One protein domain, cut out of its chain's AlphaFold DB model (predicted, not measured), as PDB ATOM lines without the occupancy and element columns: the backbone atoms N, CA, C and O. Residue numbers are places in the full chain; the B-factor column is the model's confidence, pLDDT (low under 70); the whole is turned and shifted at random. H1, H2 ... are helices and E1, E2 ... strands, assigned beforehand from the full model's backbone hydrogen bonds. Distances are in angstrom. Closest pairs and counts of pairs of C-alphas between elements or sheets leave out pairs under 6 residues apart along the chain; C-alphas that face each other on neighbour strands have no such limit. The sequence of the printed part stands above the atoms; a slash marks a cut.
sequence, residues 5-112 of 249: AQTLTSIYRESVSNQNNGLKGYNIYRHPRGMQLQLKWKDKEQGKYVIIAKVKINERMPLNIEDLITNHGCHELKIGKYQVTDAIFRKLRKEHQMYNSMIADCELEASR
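This is residues 5 to 112 of the 249 residues of an uncharacterized protein of Vibrio vulnificus (UniProt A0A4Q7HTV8). A long straight helix, H4, covers one face of a small, strongly twisted sheet of three strands, and its last residues, 107 to 112, stick out beyond the rest. H1 packs on H4 past the sheet, while the short H2 and H3 sit by E3. The 108 printed residues hold H1 E1 E2 E3 H2 H3 H4 in that order, class mixed, with an antiparallel sheet ordered E1 E2 E3. The whole is compact, radius of gyration of the C-alphas 14.5 A, yet elongated, spanning 50 by 28 by 22 A.

H1, residues 5 to 14, begins at C-alpha 5 (-124.363, -71.961, 71.285). E1 is residues 26 to 31, E2 36 to 43, 21.1 A long, and E3 48 to 56, 22.9 A. H2 is residues 65 to 72 and H3 75 to 78. H4, residues 86 to 112, is 38.7 A long and ends at C-alpha 112 (-136.370, -61.978, 67.566).

E1, E2 and E3 form a meander, each strand the antiparallel neighbour of the one before; N 29 and O 38 are 2.8 A apart, N 39 and O 53 2.9 A. E3 bends by 56 degrees at residue 53. H4 makes two layers with the sheet, over E2 at a height of 10.6 A. H2 is on the same face, over none of the strands; H3 only grazes the sheet. H1 touches residues 102 to 106 of H4, closest C-alphas Leu 8 and Ile 103, 7.6 A. In H1, H2 and H4 every O i to N i+4 pair is within hydrogen-bond range; H3 is too short for one.

The C-alphas of Glu 45 and Arg 112, the two farthest apart, are 51.8 A apart. The printed part has no cut, and the link H1 to E1 is long. The pLDDT is under 70 at residues 5 to 35, 58 and 99 to 111.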
ATOM      1  N   ALA A   5    -125.365 -70.912  71.132       51.38
ATOM      2  CA  ALA A   5    -124.363 -71.961  71.285       51.38
ATOM      3  C   ALA A   5    -124.969 -73.326  71.667       51.38
ATOM      4  O   ALA A   5    -124.513 -74.351  71.167       51.38
ATOM      5  N   GLN A   6    -125.997 -73.369  72.519       53.09
ATOM      6  CA  GLN A   6    -126.697 -74.601  72.900       53.09
ATOM      7  C   GLN A   6    -127.572 -75.146  71.764       53.09
ATOM      8  O   GLN A   6    -127.545 -76.350  71.527       53.09
ATOM      9  N   THR A   7    -128.272 -74.284  71.021       58.09
ATOM     10  CA  THR A   7    -129.071 -74.664  69.843       58.09
ATOM     11  C   THR A   7    -128.180 -75.189  68.723       58.09
ATOM     12  O   THR A   7    -128.410 -76.288  68.219       58.09
ATOM     13  N   LEU A   8    -127.088 -74.478  68.417       56.03
ATOM     14  CA  LEU A   8    -126.069 -74.944  67.479       56.03
ATOM     15  C   LEU A   8    -125.463 -76.266  67.946       56.03
ATOM     16  O   LEU A   8    -125.324 -77.166  67.133       56.03
ATOM     17  N   THR A   9    -125.172 -76.430  69.243       55.44
ATOM     18  CA  THR A   9    -124.665 -77.696  69.809       55.44
ATOM     19  C   THR A   9    -125.693 -78.834  69.725       55.44
ATOM     20  O   THR A   9    -125.300 -79.984  69.543       55.44
ATOM     21  N   SER A  10    -126.992 -78.547  69.843       57.28
ATOM     22  CA  SER A  10    -128.081 -79.531  69.750       57.28
ATOM     23  C   SER A  10    -128.282 -80.016  68.317       57.28
ATOM     24  O   SER A  10    -128.168 -81.211  68.063       57.28
ATOM     25  N   ILE A  11    -128.445 -79.092  67.365       55.88
ATOM     26  CA  ILE A  11    -128.529 -79.394  65.924       55.88
ATOM     27  C   ILE A  11    -127.253 -80.120  65.470       55.88
ATOM     28  O   ILE A  11    -127.288 -81.109  64.736       55.88
ATOM     29  N   TYR A  12    -126.103 -79.677  65.981       52.69
ATOM     30  CA  TYR A  12    -124.819 -80.333  65.785       52.69
ATOM     31  C   TYR A  12    -124.824 -81.795  66.279       52.69
ATOM     32  O   TYR A  12    -124.313 -82.662  65.569       52.69
ATOM     33  N   ARG A  13    -125.411 -82.090  67.451       52.19
ATOM     34  CA  ARG A  13    -125.518 -83.447  68.029       52.19
ATOM     35  C   ARG A  13    -126.573 -84.323  67.344       52.19
ATOM     36  O   ARG A  13    -126.377 -85.530  67.281       52.19
ATOM     37  N   GLU A  14    -127.651 -83.748  66.824       52.84
ATOM     38  CA  GLU A  14    -128.693 -84.478  66.085       52.84
ATOM     39  C   GLU A  14    -128.248 -84.835  64.660       52.84
ATOM     40  O   GLU A  14    -128.607 -85.884  64.136       52.84
ATOM     41  N   SER A  15    -127.364 -84.032  64.054       48.03
ATOM     42  CA  SER A  15    -126.783 -84.297  62.728       48.03
ATOM     43  C   SER A  15    -125.725 -85.417  62.692       48.03
ATOM     44  O   SER A  15    -124.996 -85.531  61.699       48.03
ATOM     45  N   VAL A  16    -125.612 -86.232  63.753       44.38
ATOM     46  CA  VAL A  16    -124.718 -87.405  63.844       44.38
ATOM     47  C   VAL A  16    -125.246 -88.512  62.927       44.38
ATOM     48  O   VAL A  16    -125.736 -89.557  63.337       44.38
ATOM     49  N   SER A  17    -125.120 -88.277  61.628       40.41
ATOM     50  CA  SER A  17    -124.999 -89.345  60.658       40.41
ATOM     51  C   SER A  17    -123.575 -89.884  60.776       40.41
ATOM     52  O   SER A  17    -122.606 -89.178  60.496       40.41
ATOM     53  N   ASN A  18    -123.439 -91.153  61.167       42.62
ATOM     54  CA  ASN A  18    -122.195 -91.932  61.099       42.62
ATOM     55  C   ASN A  18    -121.709 -92.162  59.646       42.62
ATOM     56  O   ASN A  18    -120.954 -93.098  59.378       42.62
ATOM     57  N   GLN A  19    -122.136 -91.345  58.679       44.59
ATOM     58  CA  GLN A  19    -121.680 -91.440  57.302       44.59
ATOM     59  C   GLN A  19    -120.363 -90.694  57.137       44.59
ATOM     60  O   GLN A  19    -120.223 -89.498  57.398       44.59
ATOM     61  N   ASN A  20    -119.371 -91.445  56.675       47.25
ATOM     62  CA  ASN A  20    -118.070 -90.939  56.293       47.25
ATOM     63  C   ASN A  20    -118.247 -90.051  55.048       47.25
ATOM     64  O   ASN A  20    -118.121 -90.508  53.915       47.25
ATOM     65  N   ASN A  21    -118.557 -88.768  55.248       49.16
ATOM     66  CA  ASN A  21    -118.751 -87.797  54.169       49.16
ATOM     67  C   ASN A  21    -117.425 -87.392  53.494       49.16
ATOM     68  O   ASN A  21    -117.371 -86.400  52.773       49.16
ATOM     69  N   GLY A  22    -116.332 -88.127  53.685       47.72
ATOM     70  CA  GLY A  22    -115.057 -87.886  53.017       47.72
ATOM     71  C   GLY A  22    -114.927 -88.594  51.664       47.72
ATOM     72  O   GLY A  22    -115.552 -89.620  51.415       47.72
ATOM     73  N   LEU A  23    -114.096 -88.045  50.773       50.03
ATOM     74  CA  LEU A  23    -113.539 -88.801  49.641       50.03
ATOM     75  C   LEU A  23    -112.488 -89.794  50.172       50.03
ATOM     76  O   LEU A  23    -111.943 -89.591  51.256       50.03
ATOM     77  N   LYS A  24    -112.189 -90.868  49.430       52.56
ATOM     78  CA  LYS A  24    -111.252 -91.929  49.853       52.56
ATOM     79  C   LYS A  24    -109.921 -91.323  50.340       52.56
ATOM     80  O   LYS A  24    -109.195 -90.724  49.557       52.56
ATOM     81  N   GLY A  25    -109.618 -91.478  51.631       47.53
ATOM     82  CA  GLY A  25    -108.405 -90.934  52.267       47.53
ATOM     83  C   GLY A  25    -108.599 -89.644  53.071       47.53
ATOM     84  O   GLY A  25    -107.705 -89.285  53.827       47.53
ATOM     85  N   TYR A  26    -109.767 -89.003  53.007       47.47
ATOM     86  CA  TYR A  26    -110.090 -87.807  53.787       47.47
ATOM     87  C   TYR A  26    -111.315 -88.031  54.661       47.47
ATOM     88  O   TYR A  26    -112.169 -88.855  54.350       47.47
ATOM     89  N   ASN A  27    -111.420 -87.279  55.751       58.50
ATOM     90  CA  ASN A  27    -112.627 -87.205  56.560       58.50
ATOM     91  C   ASN A  27    -112.849 -85.750  56.990       58.50
ATOM     92  O   ASN A  27    -111.954 -85.130  57.563       58.50
ATOM     93  N   ILE A  28    -114.028 -85.201  56.698       55.75
ATOM     94  CA  ILE A  28    -114.430 -83.891  57.210       55.75
ATOM     95  C   ILE A  28    -115.084 -84.146  58.563       55.75
ATOM     96  O   ILE A  28    -116.243 -84.541  58.655       55.75
ATOM     97  N   TYR A  29    -114.303 -83.961  59.621       59.22
ATOM     98  CA  TYR A  29    -114.742 -84.202  60.983       59.22
ATOM     99  C   TYR A  29    -115.225 -82.913  61.631       59.22
ATOM    100  O   TYR A  29    -114.525 -81.903  61.694       59.22
ATOM    101  N   ARG A  30    -116.432 -82.977  62.171       56.84
ATOM    102  CA  ARG A  30    -117.077 -81.897  62.908       56.84
ATOM    103  C   ARG A  30    -116.620 -82.000  64.368       56.84
ATOM    104  O   ARG A  30    -116.749 -83.082  64.929       56.84
ATOM    105  N   HIS A  31    -116.129 -80.934  65.017       55.44
ATOM    106  CA  HIS A  31    -115.727 -80.998  66.442       55.44
ATOM    107  C   HIS A  31    -116.747 -80.318  67.392       55.44
ATOM    108  O   HIS A  31    -116.903 -79.097  67.302       55.44
ATOM    109  N   PRO A  32    -117.353 -81.030  68.373       49.62
ATOM    110  CA  PRO A  32    -118.528 -80.542  69.118       49.62
ATOM    111  C   PRO A  32    -118.256 -79.340  70.008       49.62
ATOM    112  O   PRO A  32    -119.066 -78.432  70.113       49.62
ATOM    113  N   ARG A  33    -117.091 -79.328  70.656       53.69
ATOM    114  CA  ARG A  33    -116.702 -78.265  71.594       53.69
ATOM    115  C   ARG A  33    -115.988 -77.093  70.927       53.69
ATOM    116  O   ARG A  33    -115.692 -76.113  71.590       53.69
ATOM    117  N   GLY A  34    -115.636 -77.231  69.647       51.91
ATOM    118  CA  GLY A  34    -114.729 -76.297  68.977       51.91
ATOM    119  C   GLY A  34    -115.390 -75.423  67.923       51.91
ATOM    120  O   GLY A  34    -114.688 -74.588  67.369       51.91
ATOM    121  N   MET A  35    -116.673 -75.659  67.606       69.56
ATOM    122  CA  MET A  35    -117.382 -75.010  66.495       69.56
ATOM    123  C   MET A  35    -116.487 -74.910  65.251       69.56
ATOM    124  O   MET A  35    -116.254 -73.832  64.723       69.56
ATOM    125  N   GLN A  36    -115.897 -76.033  64.836       75.12
ATOM    126  CA  GLN A  36    -114.919 -76.067  63.749       75.12
ATOM    127  C   GLN A  36    -115.100 -77.305  62.876       75.12
ATOM    128  O   GLN A  36    -115.398 -78.402  63.369       75.12
ATOM    129  N   LEU A  37    -114.859 -77.117  61.582       79.75
ATOM    130  CA  LEU A  37    -114.712 -78.168  60.591       79.75
ATOM    131  C   LEU A  37    -113.236 -78.537  60.475       79.75
ATOM    132  O   LEU A  37    -112.379 -77.685  60.246       79.75
ATOM    133  N   GLN A  38    -112.940 -79.820  60.651       84.38
ATOM    134  CA  GLN A  38    -111.594 -80.363  60.557       84.38
ATOM    135  C   GLN A  38    -111.478 -81.190  59.285       84.38
ATOM    136  O   GLN A  38    -112.221 -82.154  59.105       84.38
ATOM    137  N   LEU A  39    -110.511 -80.866  58.436       85.56
ATOM    138  CA  LEU A  39    -110.112 -81.756  57.358       85.56
ATOM    139  C   LEU A  39    -109.080 -82.737  57.912       85.56
ATOM    140  O   LEU A  39    -108.013 -82.325  58.369       85.56
ATOM    141  N   LYS A  40    -109.408 -84.026  57.901       85.31
ATOM    142  CA  LYS A  40    -108.521 -85.110  58.324       85.31
ATOM    143  C   LYS A  40    -108.048 -85.908  57.119       85.31
ATOM    144  O   LYS A  40    -108.848 -86.189  56.233       85.31
ATOM    145  N   TRP A  41    -106.789 -86.321  57.127       81.75
ATOM    146  CA  TRP A  41    -106.178 -87.203  56.135       81.75
ATOM    147  C   TRP A  41    -105.825 -88.542  56.779       81.75
ATOM    148  O   TRP A  41    -105.345 -88.574  57.911       81.75
ATOM    149  N   LYS A  42    -106.089 -89.651  56.084       80.50
ATOM    150  CA  LYS A  42    -105.695 -90.992  56.521       80.50
ATOM    151  C   LYS A  42    -104.235 -91.215  56.141       80.50
ATOM    152  O   LYS A  42    -103.942 -91.589  55.006       80.50
ATOM    153  N   ASP A  43    -103.350 -90.997  57.101       77.69
ATOM    154  CA  ASP A  43    -101.935 -91.287  56.942       77.69
ATOM    155  C   ASP A  43    -101.747 -92.811  56.864       77.69
ATOM    156  O   ASP A  43    -102.128 -93.555  57.775       77.69
ATOM    157  N   LYS A  44    -101.228 -93.284  55.727       74.69
ATOM    158  CA  LYS A  44    -100.998 -94.710  55.476       74.69
ATOM    159  C   LYS A  44     -99.791 -95.239  56.247       74.69
ATOM    160  O   LYS A  44     -99.793 -96.419  56.574       74.69
ATOM    161  N   GLU A  45     -98.814 -94.389  56.547       74.31
ATOM    162  CA  GLU A  45     -97.598 -94.762  57.274       74.31
ATOM    163  C   GLU A  45     -97.899 -94.958  58.761       74.31
ATOM    164  O   GLU A  45     -97.412 -95.893  59.388       74.31
ATOM    165  N   GLN A  46     -98.774 -94.116  59.315       70.62
ATOM    166  CA  GLN A  46     -99.152 -94.171  60.732       70.62
ATOM    167  C   GLN A  46    -100.443 -94.962  61.001       70.62
ATOM    168  O   GLN A  46    -100.806 -95.178  62.160       70.62
ATOM    169  N   GLY A  47    -101.185 -95.338  59.955       73.25
ATOM    170  CA  GLY A  47    -102.472 -96.032  60.062       73.25
ATOM    171  C   GLY A  47    -103.578 -95.220  60.755       73.25
ATOM    172  O   GLY A  47    -104.584 -95.791  61.180       73.25
ATOM    173  N   LYS A  48    -103.415 -93.898  60.891       79.56
ATOM    174  CA  LYS A  48    -104.284 -93.007  61.683       79.56
ATOM    175  C   LYS A  48    -104.756 -91.801  60.869       79.56
ATOM    176  O   LYS A  48    -104.179 -91.445  59.847       79.56
ATOM    177  N   TYR A  49    -105.835 -91.164  61.327       79.38
ATOM    178  CA  TYR A  49    -106.312 -89.903  60.756       79.38
ATOM    179  C   TYR A  49    -105.608 -88.713  61.416       79.38
ATOM    180  O   TYR A  49    -105.779 -88.487  62.613       79.38
ATOM    181  N   VAL A  50    -104.883 -87.924  60.626       83.44
ATOM    182  CA  VAL A  50    -104.208 -86.690  61.051       83.44
ATOM    183  C   VAL A  50    -105.059 -85.490  60.645       83.44
ATOM    184  O   VAL A  50    -105.631 -85.475  59.558       83.44
ATOM    185  N   ILE A  51    -105.187 -84.483  61.511       86.38
ATOM    186  CA  ILE A  51    -105.911 -83.247  61.180       86.38
ATOM    187  C   ILE A  51    -104.977 -82.334  60.387       86.38
ATOM    188  O   ILE A  51    -103.981 -81.862  60.929       86.38
ATOM    189  N   ILE A  52    -105.331 -82.059  59.135       88.69
ATOM    190  CA  ILE A  52    -104.499 -81.284  58.210       88.69
ATOM    191  C   ILE A  52    -104.974 -79.839  58.033       88.69
ATOM    192  O   ILE A  52    -104.164 -78.976  57.720       88.69
ATOM    193  N   ALA A  53    -106.253 -79.546  58.290       88.38
ATOM    194  CA  ALA A  53    -106.763 -78.175  58.350       88.38
ATOM    195  C   ALA A  53    -107.917 -78.036  59.352       88.38
ATOM    196  O   ALA A  53    -108.655 -79.000  59.594       88.38
ATOM    197  N   LYS A  54    -108.086 -76.840  59.929       87.94
ATOM    198  CA  LYS A  54    -109.185 -76.507  60.854       87.94
ATOM    199  C   LYS A  54    -109.775 -75.139  60.517       87.94
ATOM    200  O   LYS A  54    -109.082 -74.132  60.626       87.94
ATOM    201  N   VAL A  55    -111.055 -75.103  60.165       85.31
ATOM    202  CA  VAL A  55    -111.790 -73.862  59.878       85.31
ATOM    203  C   VAL A  55    -112.866 -73.689  60.938       85.31
ATOM    204  O   VAL A  55    -113.674 -74.604  61.132       85.31
ATOM    205  N   LYS A  56    -112.893 -72.552  61.642       81.19
ATOM    206  CA  LYS A  56    -113.994 -72.291  62.572       81.19
ATOM    207  C   LYS A  56    -115.272 -71.998  61.795       81.19
ATOM    208  O   LYS A  56    -115.264 -71.381  60.736       81.19
ATOM    209  N   ILE A  57    -116.384 -72.467  62.333       73.38
ATOM    210  CA  ILE A  57    -117.705 -72.372  61.721       73.38
ATOM    211  C   ILE A  57    -118.227 -70.924  61.741       73.38
ATOM    212  O   ILE A  57    -119.014 -70.563  60.885       73.38
ATOM    213  N   ASN A  58    -117.754 -70.080  62.662       66.25
ATOM    214  CA  ASN A  58    -118.083 -68.650  62.715       66.25
ATOM    215  C   ASN A  58    -117.113 -67.752  61.916       66.25
ATOM    216  O   ASN A  58    -117.281 -66.536  61.896       66.25
ATOM    217  N   GLU A  59    -116.075 -68.320  61.302       76.19
ATOM    218  CA  GLU A  59    -115.125 -67.591  60.457       76.19
ATOM    219  C   GLU A  59    -115.520 -67.724  58.986       76.19
ATOM    220  O   GLU A  59    -116.122 -68.713  58.580       76.19
ATOM    221  N   ARG A  60    -115.154 -66.750  58.149       75.75
ATOM    222  CA  ARG A  60    -115.426 -66.825  56.710       75.75
ATOM    223  C   ARG A  60    -114.621 -67.963  56.074       75.75
ATOM    224  O   ARG A  60    -113.407 -68.025  56.233       75.75
ATOM    225  N   MET A  61    -115.286 -68.818  55.293       83.12
ATOM    226  CA  MET A  61    -114.601 -69.865  54.528       83.12
ATOM    227  C   MET A  61    -113.605 -69.251  53.522       83.12
ATOM    228  O   MET A  61    -114.001 -68.342  52.780       83.12
ATOM    229  N   PRO A  62    -112.366 -69.774  53.432       87.12
ATOM    230  CA  PRO A  62    -111.400 -69.410  52.396       87.12
ATOM    231  C   PRO A  62    -111.971 -69.487  50.974       87.12
ATOM    232  O   PRO A  62    -112.808 -70.345  50.670       87.12
ATOM    233  N   LEU A  63    -111.520 -68.589  50.092       84.88
ATOM    234  CA  LEU A  63    -112.032 -68.486  48.720       84.88
ATOM    235  C   LEU A  63    -111.395 -69.516  47.782       84.88
ATOM    236  O   LEU A  63    -112.072 -70.008  46.875       84.88
ATOM    237  N   ASN A  64    -110.136 -69.866  48.038       90.06
ATOM    238  CA  ASN A  64    -109.343 -70.825  47.274       90.06
ATOM    239  C   ASN A  64    -108.553 -71.773  48.213       90.06
ATOM    240  O   ASN A  64    -108.594 -71.646  49.441       90.06
ATOM    241  N   ILE A  65    -107.871 -72.765  47.627       91.38
ATOM    242  CA  ILE A  65    -107.093 -73.770  48.373       91.38
ATOM    243  C   ILE A  65    -105.859 -73.151  49.040       91.38
ATOM    244  O   ILE A  65    -105.527 -73.531  50.160       91.38
ATOM    245  N   GLU A  66    -105.196 -72.198  48.389       91.00
ATOM    246  CA  GLU A  66    -103.988 -71.549  48.912       91.00
ATOM    247  C   GLU A  66    -104.280 -70.785  50.210       91.00
ATOM    248  O   GLU A  66    -103.567 -70.949  51.202       91.00
ATOM    249  N   ASP A  67    -105.393 -70.051  50.251       91.25
ATOM    250  CA  ASP A  67    -105.898 -69.363  51.439       91.25
ATOM    251  C   ASP A  67    -106.213 -70.359  52.563       91.25
ATOM    252  O   ASP A  67    -105.922 -70.103  53.734       91.25
ATOM    253  N   LEU A  68    -106.799 -71.516  52.222       91.69
ATOM    254  CA  LEU A  68    -107.079 -72.572  53.194       91.69
ATOM    255  C   LEU A  68    -105.780 -73.115  53.799       91.69
ATOM    256  O   LEU A  68    -105.688 -73.252  55.019       91.69
ATOM    257  N   ILE A  69    -104.782 -73.419  52.970       91.44
ATOM    258  CA  ILE A  69    -103.494 -73.959  53.421       91.44
ATOM    259  C   ILE A  69    -102.766 -72.926  54.288       91.44
ATOM    260  O   ILE A  69    -102.307 -73.252  55.384       91.44
ATOM    261  N   THR A  70    -102.716 -71.675  53.840       90.19
ATOM    262  CA  THR A  70    -101.974 -70.596  54.503       90.19
ATOM    263  C   THR A  70    -102.571 -70.248  55.863       90.19
ATOM    264  O   THR A  70    -101.849 -70.199  56.863       90.19
ATOM    265  N   ASN A  71    -103.891 -70.076  55.933       88.81
ATOM    266  CA  ASN A  71    -104.548 -69.560  57.135       88.81
ATOM    267  C   ASN A  71    -105.003 -70.664  58.096       88.81
ATOM    268  O   ASN A  71    -105.026 -70.455  59.307       88.81
ATOM    269  N   HIS A  72    -105.328 -71.855  57.582       90.06
ATOM    270  CA  HIS A  72    -105.980 -72.913  58.362       90.06
ATOM    271  C   HIS A  72    -105.269 -74.269  58.304       90.06
ATOM    272  O   HIS A  72    -105.663 -75.193  59.025       90.06
ATOM    273  N   GLY A  73    -104.246 -74.410  57.457       89.31
ATOM    274  CA  GLY A  73    -103.468 -75.632  57.315       89.31
ATOM    275  C   GLY A  73    -102.501 -75.866  58.473       89.31
ATOM    276  O   GLY A  73    -101.941 -74.930  59.051       89.31
ATOM    277  N   CYS A  74    -102.278 -77.134  58.812       89.81
ATOM    278  CA  CYS A  74    -101.181 -77.518  59.695       89.81
ATOM    279  C   CYS A  74     -99.824 -77.301  59.003       89.81
ATOM    280  O   CYS A  74     -99.749 -77.159  57.782       89.81
ATOM    281  N   HIS A  75     -98.736 -77.300  59.777       89.56
ATOM    282  CA  HIS A  75     -97.385 -77.093  59.241       89.56
ATOM    283  C   HIS A  75     -97.046 -78.075  58.107       89.56
ATOM    284  O   HIS A  75     -96.582 -77.661  57.052       89.56
ATOM    285  N   GLU A  76     -97.378 -79.353  58.289       86.56
ATOM    286  CA  GLU A  76     -97.165 -80.410  57.298       86.56
ATOM    287  C   GLU A  76     -97.923 -80.169  55.978       86.56
ATOM    288  O   GLU A  76     -97.399 -80.442  54.902       86.56
ATOM    289  N   LEU A  77     -99.140 -79.618  56.044       88.94
ATOM    290  CA  LEU A  77     -99.902 -79.246  54.850       88.94
ATOM    291  C   LEU A  77     -99.259 -78.046  54.132       88.94
ATOM    292  O   LEU A  77     -99.195 -78.033  52.908       88.94
ATOM    293  N   LYS A  78     -98.738 -77.069  54.883       89.88
ATOM    294  CA  LYS A  78     -98.066 -75.880  54.328       89.88
ATOM    295  C   LYS A  78     -96.768 -76.212  53.594       89.88
ATOM    296  O   LYS A  78     -96.452 -75.553  52.614       89.88
ATOM    297  N   ILE A  79     -96.043 -77.237  54.046       90.19
ATOM    298  CA  ILE A  79     -94.815 -77.723  53.392       90.19
ATOM    299  C   ILE A  79     -95.083 -78.793  52.317       90.19
ATOM    300  O   ILE A  79     -94.141 -79.376  51.791       90.19
ATOM    301  N   GLY A  80     -96.352 -79.076  51.997       85.56
ATOM    302  CA  GLY A  80     -96.733 -79.962  50.891       85.56
ATOM    303  C   GLY A  80     -96.739 -81.464  51.195       85.56
ATOM    304  O   GLY A  80     -96.891 -82.257  50.269       85.56
ATOM    305  N   LYS A  81     -96.629 -81.890  52.466       86.00
ATOM    306  CA  LYS A  81     -96.706 -83.320  52.849       86.00
ATOM    307  C   LYS A  81     -98.067 -83.942  52.506       86.00
ATOM    308  O   LYS A  81     -98.159 -85.133  52.223       86.00
ATOM    309  N   TYR A  82     -99.126 -83.135  52.531       84.94
ATOM    310  CA  TYR A  82    -100.473 -83.535  52.135       84.94
ATOM    311  C   TYR A  82    -100.956 -82.646  50.996       84.94
ATOM    312  O   TYR A  82    -100.645 -81.459  50.956       84.94
ATOM    313  N   GLN A  83    -101.760 -83.200  50.094       84.31
ATOM    314  CA  GLN A  83    -102.404 -82.428  49.036       84.31
ATOM    315  C   GLN A  83    -103.856 -82.146  49.429       84.31
ATOM    316  O   GLN A  83    -104.479 -82.949  50.111       84.31
ATOM    317  N   VAL A  84    -104.424 -81.019  49.007       85.06
ATOM    318  CA  VAL A  84    -105.874 -80.786  49.059       85.06
ATOM    319  C   VAL A  84    -106.338 -80.625  47.623       85.06
ATOM    320  O   VAL A  84    -105.826 -79.779  46.902       85.06
ATOM    321  N   THR A  85    -107.280 -81.460  47.188       86.62
ATOM    322  CA  THR A  85    -107.834 -81.368  45.832       86.62
ATOM    323  C   THR A  85    -109.016 -80.407  45.790       86.62
ATOM    324  O   THR A  85    -109.725 -80.231  46.786       86.62
ATOM    325  N   ASP A  86    -109.303 -79.856  44.610       85.75
ATOM    326  CA  ASP A  86    -110.484 -79.012  44.379       85.75
ATOM    327  C   ASP A  86    -111.790 -79.679  44.808       85.75
ATOM    328  O   ASP A  86    -112.660 -79.035  45.393       85.75
ATOM    329  N   ALA A  87    -111.933 -80.984  44.569       82.06
ATOM    330  CA  ALA A  87    -113.129 -81.723  44.958       82.06
ATOM    331  C   ALA A  87    -113.345 -81.708  46.484       82.06
ATOM    332  O   ALA A  87    -114.471 -81.547  46.961       82.06
ATOM    333  N   ILE A  88    -112.265 -81.837  47.256       82.44
ATOM    334  CA  ILE A  88    -112.306 -81.839  48.724       82.44
ATOM    335  C   ILE A  88    -112.538 -80.435  49.249       82.44
ATOM    336  O   ILE A  88    -113.369 -80.247  50.138       82.44
ATOM    337  N   PHE A  89    -111.855 -79.453  48.666       87.69
ATOM    338  CA  PHE A  89    -112.039 -78.053  49.001       87.69
ATOM    339  C   PHE A  89    -113.488 -77.603  48.784       87.69
ATOM    340  O   PHE A  89    -114.105 -77.041  49.690       87.69
ATOM    341  N   ARG A  90    -114.084 -77.936  47.631       85.88
ATOM    342  CA  ARG A  90    -115.498 -77.650  47.335       85.88
ATOM    343  C   ARG A  90    -116.439 -78.312  48.340       85.88
ATOM    344  O   ARG A  90    -117.404 -77.682  48.770       85.88
ATOM    345  N   LYS A  91    -116.158 -79.554  48.746       82.94
ATOM    346  CA  LYS A  91    -116.973 -80.263  49.741       82.94
ATOM    347  C   LYS A  91    -116.875 -79.619  51.126       82.94
ATOM    348  O   LYS A  91    -117.905 -79.368  51.743       82.94
ATOM    349  N   LEU A  92    -115.662 -79.287  51.571       84.00
ATOM    350  CA  LEU A  92    -115.426 -78.567  52.824       84.00
ATOM    351  C   LEU A  92    -116.139 -77.209  52.832       84.00
ATOM    352  O   LEU A  92    -116.803 -76.872  53.808       84.00
ATOM    353  N   ARG A  93    -116.065 -76.465  51.723       85.50
ATOM    354  CA  ARG A  93    -116.748 -75.178  51.557       85.50
ATOM    355  C   ARG A  93    -118.269 -75.311  51.623       85.50
ATOM    356  O   ARG A  93    -118.902 -74.501  52.289       85.50
ATOM    357  N   LYS A  94    -118.852 -76.320  50.972       82.56
ATOM    358  CA  LYS A  94    -120.303 -76.568  51.009       82.56
ATOM    359  C   LYS A  94    -120.791 -76.876  52.429       82.56
ATOM    360  O   LYS A  94    -121.793 -76.319  52.865       82.56
ATOM    361  N   GLU A  95    -120.064 -77.727  53.151       78.31
ATOM    362  CA  GLU A  95    -120.362 -78.041  54.553       78.31
ATOM    363  C   GLU A  95    -120.247 -76.793  55.440       78.31
ATOM    364  O   GLU A  95    -121.114 -76.554  56.272       78.31
ATOM    365  N   HIS A  96    -119.222 -75.957  55.229       81.88
ATOM    366  CA  HIS A  96    -119.046 -74.699  55.964       81.88
ATOM    367  C   HIS A  96    -120.191 -73.707  55.707       81.88
ATOM    368  O   HIS A  96    -120.773 -73.171  56.647       81.88
ATOM    369  N   GLN A  97    -120.586 -73.532  54.443       78.38
ATOM    370  CA  GLN A  97    -121.691 -72.651  54.058       78.38
ATOM    371  C   GLN A  97    -123.016 -73.029  54.722       78.38
ATOM    372  O   GLN A  97    -123.721 -72.139  55.188       78.38
ATOM    373  N   MET A  98    -123.325 -74.327  54.813       74.12
ATOM    374  CA  MET A  98    -124.523 -74.804  55.508       74.12
ATOM    375  C   MET A  98    -124.566 -74.310  56.960       74.12
ATOM    376  O   MET A  98    -125.610 -73.866  57.431       74.12
ATOM    377  N   TYR A  99    -123.431 -74.333  57.661       68.94
ATOM    378  CA  TYR A  99    -123.379 -73.846  59.033       68.94
ATOM    379  C   TYR A  99    -123.443 -72.321  59.151       68.94
ATOM    380  O   TYR A  99    -124.063 -71.834  60.091       68.94
ATOM    381  N   ASN A 100    -122.860 -71.563  58.216       67.88
ATOM    382  CA  ASN A 100    -123.022 -70.103  58.208       67.88
ATOM    383  C   ASN A 100    -124.497 -69.712  58.080       67.88
ATOM    384  O   ASN A 100    -124.948 -68.812  58.781       67.88
ATOM    385  N   SER A 101    -125.249 -70.406  57.219       69.12
ATOM    386  CA  SER A 101    -126.696 -70.205  57.101       69.12
ATOM    387  C   SER A 101    -127.411 -70.509  58.419       69.12
ATOM    388  O   SER A 101    -128.189 -69.688  58.885       69.12
ATOM    389  N   MET A 102    -127.075 -71.620  59.081       67.44
ATOM    390  CA  MET A 102    -127.654 -71.958  60.388       67.44
ATOM    391  C   MET A 102    -127.301 -70.950  61.489       67.44
ATOM    392  O   MET A 102    -128.134 -70.674  62.348       67.44
ATOM    393  N   ILE A 103    -126.078 -70.404  61.489       66.75
ATOM    394  CA  ILE A 103    -125.689 -69.330  62.412       66.75
ATOM    395  C   ILE A 103    -126.544 -68.098  62.151       66.75
ATOM    396  O   ILE A 103    -127.118 -67.578  63.100       66.75
ATOM    397  N   ALA A 104    -126.666 -67.673  60.893       66.06
ATOM    398  CA  ALA A 104    -127.479 -66.517  60.533       66.06
ATOM    399  C   ALA A 104    -128.942 -66.697  60.975       66.06
ATOM    400  O   ALA A 104    -129.522 -65.779  61.550       66.06
ATOM    401  N   ASP A 105    -129.510 -67.893  60.797       66.38
ATOM    402  CA  ASP A 105    -130.860 -68.217  61.270       66.38
ATOM    403  C   ASP A 105    -130.951 -68.175  62.803       66.38
ATOM    404  O   ASP A 105    -131.883 -67.598  63.360       66.38
ATOM    405  N   CYS A 106    -129.964 -68.726  63.517       64.69
ATOM    406  CA  CYS A 106    -129.937 -68.689  64.982       64.69
ATOM    407  C   CYS A 106    -129.746 -67.269  65.535       64.69
ATOM    408  O   CYS A 106    -130.348 -66.926  66.550       64.69
ATOM    409  N   GLU A 107    -128.909 -66.447  64.902       66.50
ATOM    410  CA  GLU A 107    -128.709 -65.038  65.252       66.50
ATOM    411  C   GLU A 107    -129.981 -64.229  64.998       66.50
ATOM    412  O   GLU A 107    -130.380 -63.415  65.834       66.50
ATOM    413  N   LEU A 108    -130.668 -64.506  63.889       69.38
ATOM    414  CA  LEU A 108    -131.964 -63.923  63.578       69.38
ATOM    415  C   LEU A 108    -133.011 -64.306  64.632       69.38
ATOM    416  O   LEU A 108    -133.668 -63.422  65.179       69.38
ATOM    417  N   GLU A 109    -133.128 -65.582  64.995       67.44
ATOM    418  CA  GLU A 109    -134.037 -66.034  66.055       67.44
ATOM    419  C   GLU A 109    -133.669 -65.459  67.431       67.44
ATOM    420  O   GLU A 109    -134.540 -64.999  68.175       67.44
ATOM    421  N   ALA A 110    -132.378 -65.370  67.758       67.19
ATOM    422  CA  ALA A 110    -131.920 -64.706  68.974       67.19
ATOM    423  C   ALA A 110    -132.294 -63.217  68.983       67.19
ATOM    424  O   ALA A 110    -132.755 -62.710  70.006       67.19
ATOM    425  N   SER A 111    -132.179 -62.521  67.849       64.81
ATOM    426  CA  SER A 111    -132.595 -61.118  67.717       64.81
ATOM    427  C   SER A 111    -134.115 -60.927  67.858       64.81
ATOM    428  O   SER A 111    -134.570 -59.901  68.373       64.81
ATOM    429  N   ARG A 112    -134.902 -61.934  67.451       70.50
ATOM    430  CA  ARG A 112    -136.370 -61.978  67.566       70.50
ATOM    431  C   ARG A 112    -136.851 -62.353  68.964       70.50
ATOM    432  O   ARG A 112    -137.995 -62.046  69.304       70.50
TER     433      ARG A 112